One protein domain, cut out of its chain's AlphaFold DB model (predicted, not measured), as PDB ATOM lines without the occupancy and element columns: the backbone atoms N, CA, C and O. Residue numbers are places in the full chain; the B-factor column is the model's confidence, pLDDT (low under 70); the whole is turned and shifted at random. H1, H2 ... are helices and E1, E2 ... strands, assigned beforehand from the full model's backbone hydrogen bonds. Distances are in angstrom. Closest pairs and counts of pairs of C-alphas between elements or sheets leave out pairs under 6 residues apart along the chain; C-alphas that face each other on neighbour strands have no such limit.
ATOM      1  N   SER A 155     -10.974 -34.569  -1.896       72.88
ATOM      2  CA  SER A 155     -10.775 -33.974  -3.228       72.88
ATOM      3  C   SER A 155     -11.424 -32.598  -3.290       72.88
ATOM      4  O   SER A 155     -10.748 -31.628  -3.595       72.88
ATOM      5  N   GLN A 156     -12.687 -32.477  -2.871       73.94
ATOM      6  CA  GLN A 156     -13.401 -31.197  -2.839       73.94
ATOM      7  C   GLN A 156     -12.800 -30.200  -1.845       73.94
ATOM      8  O   GLN A 156     -12.814 -28.998  -2.099       73.94
ATOM      9  N   VAL A 157     -12.285 -30.657  -0.700       75.94
ATOM     10  CA  VAL A 157     -11.597 -29.768   0.255       75.94
ATOM     11  C   VAL A 157     -10.271 -29.278  -0.312       75.94
ATOM     12  O   VAL A 157      -9.979 -28.091  -0.211       75.94
ATOM     13  N   LEU A 158      -9.485 -30.162  -0.929       72.31
ATOM     14  CA  LEU A 158      -8.226 -29.800  -1.579       72.31
ATOM     15  C   LEU A 158      -8.461 -28.888  -2.786       72.31
ATOM     16  O   LEU A 158      -7.723 -27.927  -2.959       72.31
ATOM     17  N   GLU A 159      -9.503 -29.143  -3.578       72.56
ATOM     18  CA  GLU A 159      -9.935 -28.291  -4.687       72.56
ATOM     19  C   GLU A 159     -10.353 -26.911  -4.179       72.56
ATOM     20  O   GLU A 159      -9.857 -25.915  -4.690       72.56
ATOM     21  N   LYS A 160     -11.155 -26.825  -3.110       70.56
ATOM     22  CA  LYS A 160     -11.532 -25.540  -2.496       70.56
ATOM     23  C   LYS A 160     -10.340 -24.794  -1.906       70.56
ATOM     24  O   LYS A 160     -10.217 -23.594  -2.118       70.56
ATOM     25  N   GLN A 161      -9.440 -25.482  -1.206       64.06
ATOM     26  CA  GLN A 161      -8.210 -24.862  -0.711       64.06
ATOM     27  C   GLN A 161      -7.314 -24.401  -1.865       64.06
ATOM     28  O   GLN A 161      -6.728 -23.325  -1.795       64.06
ATOM     29  N   HIS A 162      -7.232 -25.169  -2.954       62.72
ATOM     30  CA  HIS A 162      -6.502 -24.771  -4.152       62.72
ATOM     31  C   HIS A 162      -7.157 -23.562  -4.836       62.72
ATOM     32  O   HIS A 162      -6.456 -22.623  -5.207       62.72
ATOM     33  N   GLU A 163      -8.485 -23.524  -4.942       59.69
ATOM     34  CA  GLU A 163      -9.259 -22.375  -5.434       59.69
ATOM     35  C   GLU A 163      -9.053 -21.126  -4.566       59.69
ATOM     36  O   GLU A 163      -8.956 -20.016  -5.084       59.69
ATOM     37  N   GLU A 164      -8.955 -21.281  -3.247       60.38
ATOM     38  CA  GLU A 164      -8.684 -20.183  -2.315       60.38
ATOM     39  C   GLU A 164      -7.248 -19.656  -2.435       60.38
ATOM     40  O   GLU A 164      -7.043 -18.442  -2.431       60.38
ATOM     41  N   VAL A 165      -6.263 -20.537  -2.632       58.47
ATOM     42  CA  VAL A 165      -4.859 -20.154  -2.869       58.47
ATOM     43  C   VAL A 165      -4.669 -19.513  -4.253       58.47
ATOM     44  O   VAL A 165      -3.838 -18.623  -4.419       58.47
ATOM     45  N   THR A 166      -5.458 -19.920  -5.250       54.38
ATOM     46  CA  THR A 166      -5.385 -19.421  -6.639       54.38
ATOM     47  C   THR A 166      -6.253 -18.192  -6.908       54.38
ATOM     48  O   THR A 166      -6.193 -17.624  -8.000       54.38
ATOM     49  N   LYS A 167      -7.041 -17.736  -5.927       55.09
ATOM     50  CA  LYS A 167      -8.090 -16.726  -6.133       55.09
ATOM     51  C   LYS A 167      -7.603 -15.309  -6.403       55.09
ATOM     52  O   LYS A 167      -8.415 -14.472  -6.790       55.09
ATOM     53  N   VAL A 168      -6.315 -15.016  -6.227       59.41
ATOM     54  CA  VAL A 168      -5.795 -13.683  -6.540       59.41
ATOM     55  C   VAL A 168      -4.582 -13.773  -7.449       59.41
ATOM     56  O   VAL A 168      -3.438 -13.930  -7.027       59.41
ATOM     57  N   LYS A 169      -4.863 -13.644  -8.743       62.50
ATOM     58  CA  LYS A 169      -3.868 -13.334  -9.757       62.50
ATOM     59  C   LYS A 169      -3.505 -11.858  -9.612       62.50
ATOM     60  O   LYS A 169      -4.249 -10.995 -10.061       62.50
ATOM     61  N   TYR A 170      -2.390 -11.575  -8.953       78.88
ATOM     62  CA  TYR A 170      -1.930 -10.197  -8.825       78.88
ATOM     63  C   TYR A 170      -1.152  -9.746 -10.059       78.88
ATOM     64  O   TYR A 170      -1.476  -8.698 -10.593       78.88
ATOM     65  N   ILE A 171      -0.194 -10.545 -10.546       89.12
ATOM     66  CA  ILE A 171       0.588 -10.228 -11.751       89.12
ATOM     67  C   ILE A 171      -0.294 -10.474 -12.966       89.12
ATOM     68  O   ILE A 171      -0.620 -11.616 -13.266       89.12
ATOM     69  N   GLU A 172      -0.696  -9.411 -13.652       89.62
ATOM     70  CA  GLU A 172      -1.552  -9.459 -14.836       89.62
ATOM     71  C   GLU A 172      -0.702  -9.609 -16.097       89.62
ATOM     72  O   GLU A 172      -0.945 -10.523 -16.890       89.62
ATOM     73  N   THR A 173       0.352  -8.800 -16.202       91.25
ATOM     74  CA  THR A 173       1.211  -8.695 -17.385       91.25
ATOM     75  C   THR A 173       2.683  -8.732 -16.979       91.25
ATOM     76  O   THR A 173       3.094  -8.210 -15.943       91.25
ATOM     77  N   VAL A 174       3.502  -9.367 -17.807       94.38
ATOM     78  CA  VAL A 174       4.950  -9.449 -17.638       94.38
ATOM     79  C   VAL A 174       5.617  -8.869 -18.873       94.38
ATOM     80  O   VAL A 174       5.291  -9.251 -19.996       94.38
ATOM     81  N   ARG A 175       6.592  -7.985 -18.677       94.94
ATOM     82  CA  ARG A 175       7.484  -7.549 -19.746       94.94
ATOM     83  C   ARG A 175       8.683  -8.470 -19.830       94.94
ATOM     84  O   ARG A 175       9.434  -8.579 -18.866       94.94
ATOM     85  N   TYR A 176       8.880  -9.083 -20.985       93.81
ATOM     86  CA  TYR A 176      10.015  -9.938 -21.291       93.81
ATOM     87  C   TYR A 176      10.764  -9.354 -22.493       93.81
ATOM     88  O   TYR A 176      10.286  -9.415 -23.626       93.81
ATOM     89  N   GLY A 177      11.909  -8.717 -22.234       86.62
ATOM     90  CA  GLY A 177      12.634  -7.943 -23.248       86.62
ATOM     91  C   GLY A 177      11.781  -6.804 -23.834       86.62
ATOM     92  O   GLY A 177      11.341  -5.891 -23.122       86.62
ATOM     93  N   GLU A 178      11.535  -6.854 -25.145       85.38
ATOM     94  CA  GLU A 178      10.667  -5.904 -25.863       85.38
ATOM     95  C   GLU A 178       9.181  -6.299 -25.879       85.38
ATOM     96  O   GLU A 178       8.346  -5.529 -26.361       85.38
ATOM     97  N   TYR A 179       8.843  -7.481 -25.368       92.81
ATOM     98  CA  TYR A 179       7.496  -8.036 -25.421       92.81
ATOM     99  C   TYR A 179       6.755  -7.820 -24.106       92.81
ATOM    100  O   TYR A 179       7.332  -7.926 -23.027       92.81
ATOM    101  N   GLU A 180       5.452  -7.577 -24.198       94.31
ATOM    102  CA  GLU A 180       4.533  -7.623 -23.063       94.31
ATOM    103  C   GLU A 180       3.642  -8.853 -23.215       94.31
ATOM    104  O   GLU A 180       3.097  -9.102 -24.292       94.31
ATOM    105  N   VAL A 181       3.543  -9.646 -22.154       94.12
ATOM    106  CA  VAL A 181       2.877 -10.947 -22.153       94.12
ATOM    107  C   VAL A 181       1.878 -10.996 -21.011       94.12
ATOM    108  O   VAL A 181       2.245 -10.831 -19.847       94.12
ATOM    109  N   ASP A 182       0.622 -11.278 -21.331       92.94
ATOM    110  CA  ASP A 182      -0.397 -11.511 -20.316       92.94
ATOM    111  C   ASP A 182      -0.228 -12.893 -19.696       92.94
ATOM    112  O   ASP A 182      -0.038 -13.904 -20.375       92.94
ATOM    113  N   THR A 183      -0.320 -12.952 -18.375       89.50
ATOM    114  CA  THR A 183      -0.181 -14.209 -17.641       89.50
ATOM    115  C   THR A 183      -1.509 -14.963 -17.624       89.50
ATOM    116  O   THR A 183      -2.584 -14.375 -17.524       89.50
ATOM    117  N   TRP A 184      -1.475 -16.284 -17.761       85.38
ATOM    118  CA  TRP A 184      -2.701 -17.102 -17.793       85.38
ATOM    119  C   TRP A 184      -2.918 -17.876 -16.493       85.38
ATOM    120  O   TRP A 184      -4.039 -18.255 -16.172       85.38
ATOM    121  N   TYR A 185      -1.850 -18.061 -15.722       82.88
ATOM    122  CA  TYR A 185      -1.837 -18.812 -14.476       82.88
ATOM    123  C   TYR A 185      -1.181 -17.984 -13.375       82.88
ATOM    124  O   TYR A 185      -0.330 -17.133 -13.646       82.88
ATOM    125  N   VAL A 186      -1.559 -18.256 -12.126       82.00
ATOM    126  CA  VAL A 186      -0.866 -17.701 -10.961       82.00
ATOM    127  C   VAL A 186       0.515 -18.344 -10.873       82.00
ATOM    128  O   VAL A 186       0.645 -19.565 -10.936       82.00
ATOM    129  N   SER A 187       1.549 -17.518 -10.729       82.00
ATOM    130  CA  SER A 187       2.921 -17.972 -10.515       82.00
ATOM    131  C   SER A 187       3.313 -17.731  -9.054       82.00
ATOM    132  O   SER A 187       3.023 -16.643  -8.547       82.00
ATOM    133  N   PRO A 188       3.972 -18.690  -8.372       84.94
ATOM    134  CA  PRO A 188       4.336 -18.599  -6.957       84.94
ATOM    135  C   PRO A 188       5.552 -17.679  -6.746       84.94
ATOM    136  O   PRO A 188       6.604 -18.105  -6.271       84.94
ATOM    137  N   TYR A 189       5.433 -16.415  -7.148       83.81
ATOM    138  CA  TYR A 189       6.435 -15.404  -6.835       83.81
ATOM    139  C   TYR A 189       6.406 -15.078  -5.335       83.81
ATOM    140  O   TYR A 189       5.331 -15.118  -4.733       83.81
ATOM    141  N   PRO A 190       7.554 -14.717  -4.732       85.94
ATOM    142  CA  PRO A 190       7.592 -14.259  -3.345       85.94
ATOM    143  C   PRO A 190       6.595 -13.120  -3.102       85.94
ATOM    144  O   PRO A 190       6.391 -12.296  -3.998       85.94
ATOM    145  N   ASP A 191       6.039 -13.026  -1.891       80.56
ATOM    146  CA  ASP A 191       4.984 -12.063  -1.514       80.56
ATOM    147  C   ASP A 191       5.298 -10.612  -1.893       80.56
ATOM    148  O   ASP A 191       4.407  -9.816  -2.189       80.56
ATOM    149  N   GLU A 192       6.585 -10.274  -1.902       82.69
ATOM    150  CA  GLU A 192       7.093  -8.985  -2.333       82.69
ATOM    151  C   GLU A 192       6.703  -8.652  -3.783       82.69
ATOM    152  O   GLU A 192       6.350  -7.511  -4.067       82.69
ATOM    153  N   PHE A 193       6.780  -9.613  -4.702       82.25
ATOM    154  CA  PHE A 193       6.510  -9.452  -6.137       82.25
ATOM    155  C   PHE A 193       5.119  -9.946  -6.516       82.25
ATOM    156  O   PHE A 193       4.513  -9.444  -7.459       82.25
ATOM    157  N   GLY A 194       4.602 -10.906  -5.753       73.94
ATOM    158  CA  GLY A 194       3.320 -11.544  -5.979       73.94
ATOM    159  C   GLY A 194       2.117 -10.636  -5.773       73.94
ATOM    160  O   GLY A 194       1.027 -11.159  -5.871       73.94
ATOM    161  N   LYS A 195       2.271  -9.334  -5.485       80.12
ATOM    162  CA  LYS A 195       1.176  -8.342  -5.402       80.12
ATOM    163  C   LYS A 195       1.207  -7.284  -6.507       80.12
ATOM    164  O   LYS A 195       0.265  -6.502  -6.626       80.12
ATOM    165  N   GLU A 196       2.273  -7.246  -7.299       86.00
ATOM    166  CA  GLU A 196       2.409  -6.287  -8.392       86.00
ATOM    167  C   GLU A 196       1.615  -6.751  -9.609       86.00
ATOM    168  O   GLU A 196       1.621  -7.937  -9.922       86.00
ATOM    169  N   ARG A 197       0.973  -5.825 -10.330       88.06
ATOM    170  CA  ARG A 197       0.255  -6.156 -11.577       88.06
ATOM    171  C   ARG A 197       1.158  -6.307 -12.787       88.06
ATOM    172  O   ARG A 197       0.780  -6.974 -13.748       88.06
ATOM    173  N   TYR A 198       2.336  -5.701 -12.726       92.31
ATOM    174  CA  TYR A 198       3.280  -5.653 -13.825       92.31
ATOM    175  C   TYR A 198       4.674  -6.022 -13.325       92.31
ATOM    176  O   TYR A 198       5.159  -5.447 -12.350       92.31
ATOM    177  N   LEU A 199       5.324  -6.971 -13.996       94.38
ATOM    178  CA  LEU A 199       6.666  -7.433 -13.642       94.38
ATOM    179  C   LEU A 199       7.597  -7.324 -14.850       94.38
ATOM    180  O   LEU A 199       7.216  -7.677 -15.962       94.38
ATOM    181  N   PHE A 200       8.825  -6.860 -14.638       95.00
ATOM    182  CA  PHE A 200       9.849  -6.796 -15.679       95.00
ATOM    183  C   PHE A 200      10.793  -7.979 -15.528       95.00
ATOM    184  O   PHE A 200      11.298  -8.198 -14.431       95.00
ATOM    185  N   ILE A 201      11.052  -8.710 -16.609       95.19
ATOM    186  CA  ILE A 201      11.951  -9.864 -16.648       95.19
ATOM    187  C   ILE A 201      12.989  -9.657 -17.752       95.19
ATOM    188  O   ILE A 201      12.657  -9.324 -18.891       95.19
ATOM    189  N   CYS A 202      14.259  -9.853 -17.399       93.88
ATOM    190  CA  CYS A 202      15.370  -9.790 -18.341       93.88
ATOM    191  C   CYS A 202      15.407 -11.039 -19.226       93.88
ATOM    192  O   CYS A 202      15.331 -12.157 -18.727       93.88
ATOM    193  N   ASP A 203      15.587 -10.849 -20.527       94.50
ATOM    194  CA  ASP A 203      15.729 -11.905 -21.531       94.50
ATOM    195  C   ASP A 203      17.107 -12.590 -21.528       94.50
ATOM    196  O   ASP A 203      17.222 -13.719 -22.000       94.50
ATOM    197  N   TYR A 204      18.134 -11.951 -20.955       92.81
ATOM    198  CA  TYR A 204      19.484 -12.518 -20.850       92.81
ATOM    199  C   TYR A 204      19.708 -13.347 -19.583       92.81
ATOM    200  O   TYR A 204      20.303 -14.422 -19.647       92.81
ATOM    201  N   CYS A 205      19.260 -12.863 -18.420       93.62
ATOM    202  CA  CYS A 205      19.568 -13.495 -17.129       93.62
ATOM    203  C   CYS A 205      18.337 -13.904 -16.307       93.62
ATOM    204  O   CYS A 205      18.493 -14.432 -15.207       93.62
ATOM    205  N   LEU A 206      17.123 -13.656 -16.816       92.81
ATOM    206  CA  LEU A 206      15.849 -13.956 -16.148       92.81
ATOM    207  C   LEU A 206      15.658 -13.265 -14.785       92.81
ATOM    208  O   LEU A 206      14.745 -13.620 -14.037       92.81
ATOM    209  N   LEU A 207      16.468 -12.245 -14.467       92.94
ATOM    210  CA  LEU A 207      16.234 -11.391 -13.306       92.94
ATOM    211  C   LEU A 207      14.888 -10.689 -13.467       92.94
ATOM    212  O   LEU A 207      14.628 -10.048 -14.489       92.94
ATOM    213  N   TYR A 208      14.062 -10.780 -12.431       93.25
ATOM    214  CA  TYR A 208      12.777 -10.110 -12.366       93.25
ATOM    215  C   TYR A 208      12.816  -8.942 -11.380       93.25
ATOM    216  O   TYR A 208      13.379  -9.033 -10.288       93.25
ATOM    217  N   VAL A 209      12.211  -7.820 -11.757       93.56
ATOM    218  CA  VAL A 209      12.155  -6.596 -10.950       93.56
ATOM    219  C   VAL A 209      10.785  -5.934 -11.081       93.56
ATOM    220  O   VAL A 209      10.118  -6.044 -12.105       93.56
ATOM    221  N   LYS A 210      10.360  -5.218 -10.035       93.00
ATOM    222  CA  LYS A 210       9.034  -4.567  -9.987       93.00
ATOM    223  C   LYS A 210       8.996  -3.228 -10.724       93.00
ATOM    224  O   LYS A 210       7.971  -2.834 -11.259       93.00
ATOM    225  N   GLN A 211      10.113  -2.502 -10.722       91.69
ATOM    226  CA  GLN A 211      10.184  -1.130 -11.225       91.69
ATOM    227  C   GLN A 211      10.988  -1.045 -12.517       91.69
ATOM    228  O   GLN A 211      12.109  -1.553 -12.598       91.69
ATOM    229  N   GLU A 212      10.476  -0.274 -13.474       92.50
ATOM    230  CA  GLU A 212      11.146  -0.042 -14.755       92.50
ATOM    231  C   GLU A 212      12.536   0.589 -14.582       92.50
ATOM    232  O   GLU A 212      13.471   0.250 -15.301       92.50
ATOM    233  N   ARG A 213      12.717   1.478 -13.595       94.06
ATOM    234  CA  ARG A 213      14.019   2.104 -13.318       94.06
ATOM    235  C   ARG A 213      15.094   1.068 -12.981       94.06
ATOM    236  O   ARG A 213      16.203   1.151 -13.501       94.06
ATOM    237  N   MET A 214      14.756   0.105 -12.124       93.69
ATOM    238  CA  MET A 214      15.661  -0.979 -11.736       93.69
ATOM    239  C   MET A 214      15.965  -1.876 -12.935       93.69
ATOM    240  O   MET A 214      17.115  -2.251 -13.137       93.69
ATOM    241  N   PHE A 215      14.953  -2.143 -13.765       94.31
ATOM    242  CA  PHE A 215      15.112  -2.912 -14.995       94.31
ATOM    243  C   PHE A 215      16.068  -2.227 -15.975       94.31
ATOM    244  O   PHE A 215      17.020  -2.841 -16.436       94.31
ATOM    245  N   ARG A 216      15.889  -0.926 -16.227       93.12
ATOM    246  CA  ARG A 216      16.784  -0.150 -17.099       93.12
ATOM    247  C   ARG A 216      18.214  -0.109 -16.568       93.12
ATOM    248  O   ARG A 216      19.144  -0.265 -17.343       93.12
ATOM    249  N   MET A 217      18.396   0.078 -15.260       94.12
ATOM    250  CA  MET A 217      19.728   0.055 -14.648       94.12
ATOM    251  C   MET A 217      20.388  -1.322 -14.780       94.12
ATOM    252  O   MET A 217      21.586  -1.408 -15.017       94.12
ATOM    253  N   HIS A 218      19.607  -2.393 -14.658       94.38
ATOM    254  CA  HIS A 218      20.082  -3.750 -14.879       94.38
ATOM    255  C   HIS A 218      20.523  -3.975 -16.333       94.38
ATOM    256  O   HIS A 218      21.618  -4.479 -16.538       94.38
ATOM    257  N   LEU A 219      19.745  -3.515 -17.322       91.75
ATOM    258  CA  LEU A 219      20.100  -3.621 -18.746       91.75
ATOM    259  C   LEU A 219      21.379  -2.859 -19.129       91.75
ATOM    260  O   LEU A 219      22.015  -3.215 -20.110       91.75
ATOM    261  N   VAL A 220      21.753  -1.813 -18.386       93.00
ATOM    262  CA  VAL A 220      23.015  -1.075 -18.604       93.00
ATOM    263  C   VAL A 220      24.227  -1.817 -18.026       93.00
ATOM    264  O   VAL A 220      25.349  -1.575 -18.459       93.00
ATOM    265  N   ASN A 221      24.013  -2.702 -17.047       82.38
ATOM    266  CA  ASN A 221      25.065  -3.387 -16.289       82.38
ATOM    267  C   ASN A 221      25.209  -4.881 -16.642       82.38
ATOM    268  O   ASN A 221      25.884  -5.607 -15.910       82.38
TER     269      ASN A 221
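What this domain is: This is residues 155 to 221 of the 222 residues of the protein "Histone acetyltransferase" of Heterorhabditis bacteriophora (UniProt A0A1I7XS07). A small, three-stranded sheet has a helix toward each end of the long axis: residues 155 to 164 of H1 stick out at one end as a free arm, and H2 at the other end only grazes the sheet beside E3. A long loop, residues 183 to 197, joins E2 to E3, and after E3 the chain folds back to pair briefly with it before H2. The 67 printed residues hold two named helices and three named strands in the order H1, E1, E2, E3, H2, and the sheet runs E2, E1, E3 and is mixed. The class is mixed, helices and strands, with 33 residues in named elements, under half of those printed. The whole is loose, with a radius of gyration of the C-alphas of 14.4 A, and spans 50 by 21 by 18 A, the arm adding to the length.

Where its parts are: The sheet holds E1, residues 173 to 176, 9.7 A from first to last C-alpha; E2, residues 179 to 182, 10.0 A; and E3, residues 198 to 201, 10.0 A. C-alpha 173, where E1 begins, is at (1.211, -8.695, -17.385). H1, residues 155 to 166, is 15.9 A long and begins with C-alpha 155 at (-10.775, -33.974, -3.228). H2, residues 212 to 220, is 12.5 A long and ends with C-alpha 220 at (23.015, -1.075, -18.604).

How they stand to each other: E1 is the inner strand of the sheet, and E2 and E3 are its edge strands. E1 and E2 are antiparallel at 151 degrees and form a hairpin; N 174 and O 181 are within hydrogen-bond range at 2.8 A, as are N 179 and O 176 at 3.0 A. E1 and E3 are parallel at 19 degrees, with N 175 and O 199 within hydrogen-bond range at 2.8 A. Residues 200 to 201 of E3 also pair with residues 208 to 209, antiparallel. H2 is on the sheet but only grazes it, with its residues 212 to 216; the closest C-alphas of E3 and H2, those of Phe 200 and Phe 215, are 6.6 A apart. H1 is not on the sheet, and it is apart from E2, E3 and H2. In H1 and H2 every O i to N i+4 pair is within hydrogen-bond range.

The domain as a whole: The two C-alphas farthest apart, those of Gln 156 and Val 220, are 49.8 A from each other. Without residues 155 to 164, which stand free, the body of 57 residues spans 37 by 21 by 16 A. The printed part has no cut. The link from E1 to E2 is tight, those from H1 to E1 and from E3 to H2 are short, and that from E2 to E3, 15 residues, is long. The mean pLDDT of the printed part is 84.1; residues 161 to 169 are under 70.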